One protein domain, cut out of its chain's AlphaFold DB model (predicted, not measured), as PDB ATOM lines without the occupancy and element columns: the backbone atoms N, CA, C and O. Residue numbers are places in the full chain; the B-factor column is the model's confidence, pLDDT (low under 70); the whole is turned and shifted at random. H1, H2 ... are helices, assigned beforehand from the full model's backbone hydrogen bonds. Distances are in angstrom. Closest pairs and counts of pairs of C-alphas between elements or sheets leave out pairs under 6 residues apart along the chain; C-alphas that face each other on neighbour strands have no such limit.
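Overview. This is residues 64 to 122 of the 123 residues of an uncharacterized protein of Paenibacillus sp. VT-16-81 (UniProt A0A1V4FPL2). Three helices run nearly side by side as a small bundle, their centres making a triangle, with H1 along both H2 and H3 and pointing the opposite way to them. H2 and H3 run the same way with a more open gap between them, and the long link of residues 93 to 104 folds back from the end of H2 to the start of H3. The printed part has 59 residues with three named helices, H1, H2 and H3 in chain order, and no named strand; the class is all helix. The whole is compact, with a radius of gyration of the C-alphas of 10.7 A, and spans 32 by 23 by 18 A.

Arrangement. H1, residues 64 to 74, and H2, residues 83 to 92, form a helical hairpin: they touch, the closest C-alphas being those of Tyr 74 and Phe 86, 6.2 A apart. They run opposite ways at a shallow tilt of 25 degrees. H1 also touches H3, residues 105 to 120, where the closest C-alphas, those of Lys 64 and Tyr 116, are 6.7 A apart. H1 and H3 run opposite ways at a shallow tilt of 9 degrees. H2 and H3 are close but not clearly touching: their closest C-alphas, those of Ser 83 and Ala 105, are 7.9 A apart. They run the same way at a shallow tilt of 20 degrees. In H1, H2 and H3 every O i to N i+4 pair is within hydrogen-bond range.

Along the chain. H1 begins at C-alpha 64, (-175.446, 99.933, -60.568), and is 15.6 A long from first to last C-alpha. H2 begins at C-alpha 83, (-173.012, 120.484, -61.791), and measures 14.2 A. H3, the longest helix, measures 22.8 A and ends at C-alpha 120, (-177.728, 97.448, -53.275).

Size, cuts and confidence. The two C-alphas farthest apart are those of Asp 79 and Glu 122, at 33.8 A. The link from H1 to H2 is short, with 8 residues, and that from H2 to H3 is long, with 12. The printed part has no cut. Its mean pLDDT is 86.3, and residues 78 to 80 and 121 to 122 are under 70.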
ATOM      1  N   LYS A  64    -176.807  99.982 -61.121       90.88
ATOM      2  CA  LYS A  64    -175.446  99.933 -60.568       90.88
ATOM      3  C   LYS A  64    -174.379 100.355 -61.580       90.88
ATOM      4  O   LYS A  64    -173.483 101.117 -61.236       90.88
ATOM      5  N   TRP A  65    -174.465  99.891 -62.826       92.62
ATOM      6  CA  TRP A  65    -173.503 100.251 -63.874       92.62
ATOM      7  C   TRP A  65    -173.726 101.670 -64.392       92.62
ATOM      8  O   TRP A  65    -172.758 102.358 -64.711       92.62
ATOM      9  N   ALA A  66    -174.979 102.123 -64.430       92.62
ATOM     10  CA  ALA A  66    -175.312 103.495 -64.788       92.62
ATOM     11  C   ALA A  66    -174.658 104.497 -63.820       92.62
ATOM     12  O   ALA A  66    -174.017 105.453 -64.257       92.62
ATOM     13  N   LEU A  67    -174.717 104.227 -62.510       92.12
ATOM     14  CA  LEU A  67    -174.022 105.028 -61.498       92.12
ATOM     15  C   LEU A  67    -172.486 104.942 -61.633       92.12
ATOM     16  O   LEU A  67    -171.812 105.959 -61.457       92.12
ATOM     17  N   MET A  68    -171.928 103.775 -62.007       90.50
ATOM     18  CA  MET A  68    -170.464 103.595 -62.159       90.50
ATOM     19  C   MET A  68    -169.966 104.512 -63.263       90.50
ATOM     20  O   MET A  68    -168.948 105.185 -63.118       90.50
ATOM     21  N   GLU A  69    -170.707 104.537 -64.368       89.06
ATOM     22  CA  GLU A  69    -170.377 105.350 -65.522       89.06
ATOM     23  C   GLU A  69    -170.449 106.845 -65.203       89.06
ATOM     24  O   GLU A  69    -169.554 107.592 -65.604       89.06
ATOM     25  N   VAL A  70    -171.465 107.284 -64.450       89.69
ATOM     26  CA  VAL A  70    -171.553 108.688 -64.031       89.69
ATOM     27  C   VAL A  70    -170.359 109.062 -63.151       89.69
ATOM     28  O   VAL A  70    -169.712 110.079 -63.407       89.69
ATOM     29  N   LYS A  71    -170.015 108.227 -62.162       90.00
ATOM     30  CA  LYS A  71    -168.856 108.468 -61.290       90.00
ATOM     31  C   LYS A  71    -167.563 108.600 -62.099       90.00
ATOM     32  O   LYS A  71    -166.854 109.595 -61.964       90.00
ATOM     33  N   GLN A  72    -167.299 107.637 -62.982       87.88
ATOM     34  CA  GLN A  72    -166.074 107.590 -63.782       87.88
ATOM     35  C   GLN A  72    -165.935 108.787 -64.725       87.88
ATOM     36  O   GLN A  72    -164.837 109.311 -64.881       87.88
ATOM     37  N   LYS A  73    -167.028 109.228 -65.364       85.56
ATOM     38  CA  LYS A  73    -166.981 110.309 -66.361       85.56
ATOM     39  C   LYS A  73    -167.015 111.710 -65.758       85.56
ATOM     40  O   LYS A  73    -166.438 112.619 -66.344       85.56
ATOM     41  N   TYR A  74    -167.722 111.894 -64.644       85.75
ATOM     42  CA  TYR A  74    -168.057 113.232 -64.146       85.75
ATOM     43  C   TYR A  74    -167.483 113.552 -62.768       85.75
ATOM     44  O   TYR A  74    -167.487 114.724 -62.403       85.75
ATOM     45  N   ILE A  75    -166.995 112.560 -62.014       84.44
ATOM     46  CA  ILE A  75    -166.394 112.786 -60.691       84.44
ATOM     47  C   ILE A  75    -164.911 112.415 -60.670       84.44
ATOM     48  O   ILE A  75    -164.087 113.230 -60.265       84.44
ATOM     49  N   ASP A  76    -164.558 111.216 -61.144       83.75
ATOM     50  CA  ASP A  76    -163.180 110.704 -61.087       83.75
ATOM     51  C   ASP A  76    -162.220 111.417 -62.064       83.75
ATOM     52  O   ASP A  76    -161.007 111.227 -61.975       83.75
ATOM     53  N   VAL A  77    -162.740 112.251 -62.975       76.19
ATOM     54  CA  VAL A  77    -161.960 113.143 -63.852       76.19
ATOM     55  C   VAL A  77    -162.148 114.592 -63.365       76.19
ATOM     56  O   VAL A  77    -163.075 115.278 -63.800       76.19
ATOM     57  N   PRO A  78    -161.317 115.063 -62.417       57.38
ATOM     58  CA  PRO A  78    -161.618 116.233 -61.589       57.38
ATOM     59  C   PRO A  78    -161.357 117.593 -62.247       57.38
ATOM     60  O   PRO A  78    -161.732 118.611 -61.667       57.38
ATOM     61  N   ASP A  79    -160.740 117.647 -63.430       64.62
ATOM     62  CA  ASP A  79    -160.185 118.909 -63.941       64.62
ATOM     63  C   ASP A  79    -161.246 119.980 -64.251       64.62
ATOM     64  O   ASP A  79    -160.927 121.168 -64.236       64.62
ATOM     65  N   THR A  80    -162.520 119.605 -64.427       66.88
ATOM     66  CA  THR A  80    -163.643 120.553 -64.551       66.88
ATOM     67  C   THR A  80    -164.980 119.914 -64.153       66.88
ATOM     68  O   THR A  80    -165.829 119.665 -65.014       66.88
ATOM     69  N   PHE A  81    -165.209 119.634 -62.863       85.81
ATOM     70  CA  PHE A  81    -166.553 119.225 -62.421       85.81
ATOM     71  C   PHE A  81    -167.590 120.293 -62.812       85.81
ATOM     72  O   PHE A  81    -167.421 121.479 -62.524       85.81
ATOM     73  N   ASN A  82    -168.683 119.865 -63.444       90.50
ATOM     74  CA  ASN A  82    -169.780 120.734 -63.846       90.50
ATOM     75  C   ASN A  82    -171.112 120.153 -63.357       90.50
ATOM     76  O   ASN A  82    -171.552 119.101 -63.823       90.50
ATOM     77  N   SER A  83    -171.753 120.875 -62.438       91.00
ATOM     78  CA  SER A  83    -173.012 120.484 -61.791       91.00
ATOM     79  C   SER A  83    -174.136 120.203 -62.795       91.00
ATOM     80  O   SER A  83    -174.784 119.165 -62.714       91.00
ATOM     81  N   GLU A  84    -174.322 121.064 -63.799       91.06
ATOM     82  CA  GLU A  84    -175.361 120.877 -64.823       91.06
ATOM     83  C   GLU A  84    -175.129 119.610 -65.647       91.06
ATOM     84  O   GLU A  84    -176.043 118.819 -65.883       91.06
ATOM     85  N   THR A  85    -173.881 119.368 -66.039       89.00
ATOM     86  CA  THR A  85    -173.510 118.178 -66.810       89.00
ATOM     87  C   THR A  85    -173.718 116.910 -65.982       89.00
ATOM     88  O   THR A  85    -174.250 115.924 -66.495       89.00
ATOM     89  N   PHE A  86    -173.373 116.947 -64.692       90.50
ATOM     90  CA  PHE A  86    -173.640 115.861 -63.751       90.50
ATOM     91  C   PHE A  86    -175.146 115.588 -63.603       90.50
ATOM     92  O   PHE A  86    -175.577 114.449 -63.783       90.50
ATOM     93  N   LYS A  87    -175.970 116.621 -63.371       92.38
ATOM     94  CA  LYS A  87    -177.436 116.486 -63.282       92.38
ATOM     95  C   LYS A  87    -178.031 115.894 -64.555       92.38
ATOM     96  O   LYS A  87    -178.873 114.997 -64.492       92.38
ATOM     97  N   HIS A  88    -177.588 116.357 -65.722       89.06
ATOM     98  CA  HIS A  88    -178.027 115.794 -66.995       89.06
ATOM     99  C   HIS A  88    -177.634 114.322 -67.142       89.06
ATOM    100  O   HIS A  88    -178.443 113.532 -67.627       89.06
ATOM    101  N   ALA A  89    -176.429 113.938 -66.717       88.25
ATOM    102  CA  ALA A  89    -175.995 112.546 -66.748       88.25
ATOM    103  C   ALA A  89    -176.852 111.662 -65.831       88.25
ATOM    104  O   ALA A  89    -177.316 110.615 -66.275       88.25
ATOM    105  N   MET A  90    -177.146 112.117 -64.610       91.31
ATOM    106  CA  MET A  90    -178.014 111.404 -63.666       91.31
ATOM    107  C   MET A  90    -179.416 111.172 -64.229       91.31
ATOM    108  O   MET A  90    -179.863 110.027 -64.309       91.31
ATOM    109  N   ASN A  91    -180.055 112.231 -64.732       90.00
ATOM    110  CA  ASN A  91    -181.383 112.137 -65.339       90.00
ATOM    111  C   ASN A  91    -181.388 111.185 -66.546       90.00
ATOM    112  O   ASN A  91    -182.300 110.376 -66.714       90.00
ATOM    113  N   ARG A  92    -180.342 111.226 -67.382       86.38
ATOM    114  CA  ARG A  92    -180.195 110.302 -68.519       86.38
ATOM    115  C   ARG A  92    -180.002 108.851 -68.088       86.38
ATOM    116  O   ARG A  92    -180.460 107.964 -68.804       86.38
ATOM    117  N   SER A  93    -179.352 108.631 -66.953       87.19
ATOM    118  CA  SER A  93    -179.167 107.327 -66.314       87.19
ATOM    119  C   SER A  93    -180.405 106.842 -65.547       87.19
ATOM    120  O   SER A  93    -180.363 105.760 -64.970       87.19
ATOM    121  N   GLY A  94    -181.505 107.605 -65.556       86.81
ATOM    122  CA  GLY A  94    -182.767 107.239 -64.906       86.81
ATOM    123  C   GLY A  94    -182.871 107.648 -63.435       86.81
ATOM    124  O   GLY A  94    -183.760 107.161 -62.744       86.81
ATOM    125  N   PHE A  95    -181.984 108.523 -62.957       89.50
ATOM    126  CA  PHE A  95    -182.018 109.074 -61.604       89.50
ATOM    127  C   PHE A  95    -182.448 110.534 -61.671       89.50
ATOM    128  O   PHE A  95    -181.686 111.390 -62.125       89.50
ATOM    129  N   GLU A  96    -183.678 110.806 -61.249       89.25
ATOM    130  CA  GLU A  96    -184.211 112.164 -61.239       89.25
ATOM    131  C   GLU A  96    -183.453 113.023 -60.227       89.25
ATOM    132  O   GLU A  96    -183.265 112.644 -59.070       89.25
ATOM    133  N   VAL A  97    -182.994 114.185 -60.685       89.19
ATOM    134  CA  VAL A  97    -182.306 115.170 -59.850       89.19
ATOM    135  C   VAL A  97    -182.976 116.513 -60.055       89.19
ATOM    136  O   VAL A  97    -183.134 116.953 -61.196       89.19
ATOM    137  N   ASP A  98    -183.348 117.151 -58.949       86.69
ATOM    138  CA  ASP A  98    -183.977 118.468 -58.949       86.69
ATOM    139  C   ASP A  98    -183.069 119.502 -59.639       86.69
ATOM    140  O   ASP A  98    -181.856 119.571 -59.403       86.69
ATOM    141  N   ALA A  99    -183.671 120.293 -60.527       82.19
ATOM    142  CA  ALA A  99    -182.987 121.316 -61.301       82.19
ATOM    143  C   ALA A  99    -182.403 122.421 -60.410       82.19
ATOM    144  O   ALA A  99    -181.344 122.957 -60.750       82.19
ATOM    145  N   ASP A 100    -183.036 122.706 -59.269       87.81
ATOM    146  CA  ASP A 100    -182.631 123.773 -58.348       87.81
ATOM    147  C   ASP A 100    -181.436 123.378 -57.465       87.81
ATOM    148  O   ASP A 100    -180.796 124.230 -56.840       87.81
ATOM    149  N   VAL A 101    -181.075 122.090 -57.435       88.31
ATOM    150  CA  VAL A 101    -179.907 121.616 -56.691       88.31
ATOM    151  C   VAL A 101    -178.633 121.970 -57.450       88.31
ATOM    152  O   VAL A 101    -178.498 121.739 -58.656       88.31
ATOM    153  N   ASN A 102    -177.652 122.510 -56.725       91.06
ATOM    154  CA  ASN A 102    -176.324 122.766 -57.256       91.06
ATOM    155  C   ASN A 102    -175.282 121.927 -56.513       91.06
ATOM    156  O   ASN A 102    -175.131 122.041 -55.296       91.06
ATOM    157  N   PHE A 103    -174.555 121.092 -57.252       90.94
ATOM    158  CA  PHE A 103    -173.537 120.219 -56.692       90.94
ATOM    159  C   PHE A 103    -172.152 120.859 -56.738       90.94
ATOM    160  O   PHE A 103    -171.777 121.539 -57.693       90.94
ATOM    161  N   THR A 104    -171.354 120.568 -55.717       90.62
ATOM    162  CA  THR A 104    -169.896 120.552 -55.819       90.62
ATOM    163  C   THR A 104    -169.459 119.121 -56.132       90.62
ATOM    164  O   THR A 104    -170.224 118.177 -55.939       90.62
ATOM    165  N   ALA A 105    -168.207 118.923 -56.553       87.88
ATOM    166  CA  ALA A 105    -167.675 117.572 -56.760       87.88
ATOM    167  C   ALA A 105    -167.814 116.694 -55.499       87.88
ATOM    168  O   ALA A 105    -168.171 115.521 -55.588       87.88
ATOM    169  N   SER A 106    -167.599 117.277 -54.313       89.50
ATOM    170  CA  SER A 106    -167.750 116.571 -53.039       89.50
ATOM    171  C   SER A 106    -169.199 116.185 -52.742       89.50
ATOM    172  O   SER A 106    -169.443 115.042 -52.364       89.50
ATOM    173  N   THR A 107    -170.169 117.085 -52.937       92.44
ATOM    174  CA  THR A 107    -171.580 116.755 -52.675       92.44
ATOM    175  C   THR A 107    -172.145 115.794 -53.719       92.44
ATOM    176  O   THR A 107    -172.937 114.928 -53.362       92.44
ATOM    177  N   ALA A 108    -171.690 115.866 -54.975       91.44
ATOM    178  CA  ALA A 108    -172.031 114.884 -56.005       91.44
ATOM    179  C   ALA A 108    -171.496 113.485 -55.668       91.44
ATOM    180  O   ALA A 108    -172.195 112.494 -55.867       91.44
ATOM    181  N   GLN A 109    -170.276 113.391 -55.125       90.81
ATOM    182  CA  GLN A 109    -169.696 112.115 -54.701       90.81
ATOM    183  C   GLN A 109    -170.488 111.494 -53.543       90.81
ATOM    184  O   GLN A 109    -170.737 110.288 -53.558       90.81
ATOM    185  N   VAL A 110    -170.903 112.304 -52.562       91.94
ATOM    186  CA  VAL A 110    -171.763 111.845 -51.457       91.94
ATOM    187  C   VAL A 110    -173.098 111.344 -52.003       91.94
ATOM    188  O   VAL A 110    -173.462 110.201 -51.750       91.94
ATOM    189  N   PHE A 111    -173.755 112.136 -52.853       91.94
ATOM    190  CA  PHE A 111    -175.030 111.770 -53.468       91.94
ATOM    191  C   PHE A 111    -174.959 110.465 -54.276       91.94
ATOM    192  O   PHE A 111    -175.821 109.601 -54.140       91.94
ATOM    193  N   LEU A 112    -173.908 110.270 -55.087       90.94
ATOM    194  CA  LEU A 112    -173.714 108.999 -55.792       90.94
ATOM    195  C   LEU A 112    -173.538 107.824 -54.829       90.94
ATOM    196  O   LEU A 112    -174.039 106.742 -55.114       90.94
ATOM    197  N   THR A 113    -172.823 108.021 -53.722       89.38
ATOM    198  CA  THR A 113    -172.573 106.962 -52.732       89.38
ATOM    199  C   THR A 113    -173.880 106.523 -52.071       89.38
ATOM    200  O   THR A 113    -174.164 105.330 -52.030       89.38
ATOM    201  N   GLU A 114    -174.728 107.472 -51.670       90.75
ATOM    202  CA  GLU A 114    -176.053 107.188 -51.100       90.75
ATOM    203  C   GLU A 114    -176.957 106.428 -52.088       90.75
ATOM    204  O   GLU A 114    -177.623 105.457 -51.722       90.75
ATOM    205  N   LEU A 115    -176.944 106.812 -53.371       90.81
ATOM    206  CA  LEU A 115    -177.695 106.099 -54.411       90.81
ATOM    207  C   LEU A 115    -177.174 104.680 -54.648       90.81
ATOM    208  O   LEU A 115    -177.961 103.773 -54.913       90.81
ATOM    209  N   TYR A 116    -175.861 104.479 -54.563       87.56
ATOM    210  CA  TYR A 116    -175.258 103.154 -54.661       87.56
ATOM    211  C   TYR A 116    -175.767 102.218 -53.572       87.56
ATOM    212  O   TYR A 116    -176.215 101.117 -53.882       87.56
ATOM    213  N   GLU A 117    -175.719 102.675 -52.322       87.06
ATOM    214  CA  GLU A 117    -176.168 101.912 -51.156       87.06
ATOM    215  C   GLU A 117    -177.668 101.600 -51.242       87.06
ATOM    216  O   GLU A 117    -178.091 100.482 -50.956       87.06
ATOM    217  N   SER A 118    -178.472 102.555 -51.720       86.50
ATOM    218  CA  SER A 118    -179.901 102.349 -51.974       86.50
ATOM    219  C   SER A 118    -180.166 101.252 -53.006       86.50
ATOM    220  O   SER A 118    -181.057 100.434 -52.797       86.50
ATOM    221  N   VAL A 119    -179.419 101.226 -54.114       84.69
ATOM    222  CA  VAL A 119    -179.609 100.235 -55.184       84.69
ATOM    223  C   VAL A 119    -179.131  98.841 -54.758       84.69
ATOM    224  O   VAL A 119    -179.655  97.852 -55.257       84.69
ATOM    225  N   GLU A 120    -178.164  98.737 -53.840       71.69
ATOM    226  CA  GLU A 120    -177.728  97.448 -53.275       71.69
ATOM    227  C   GLU A 120    -178.726  96.849 -52.273       71.69
ATOM    228  O   GLU A 120    -178.712  95.642 -52.063       71.69
ATOM    229  N   GLY A 121    -179.612  97.658 -51.686       60.53
ATOM    230  CA  GLY A 121    -180.668  97.180 -50.787       60.53
ATOM    231  C   GLY A 121    -181.939  96.663 -51.480       60.53
ATOM    232  O   GLY A 121    -182.816  96.149 -50.791       60.53
ATOM    233  N   GLU A 122    -182.065  96.811 -52.806       58.47
ATOM    234  CA  GLU A 122    -183.233  96.397 -53.613       58.47
ATOM    235  C   GLU A 122    -183.097  94.959 -54.189       58.47
ATOM    236  O   GLU A 122    -183.445  94.739 -55.351       58.47
TER     237      GLU A 122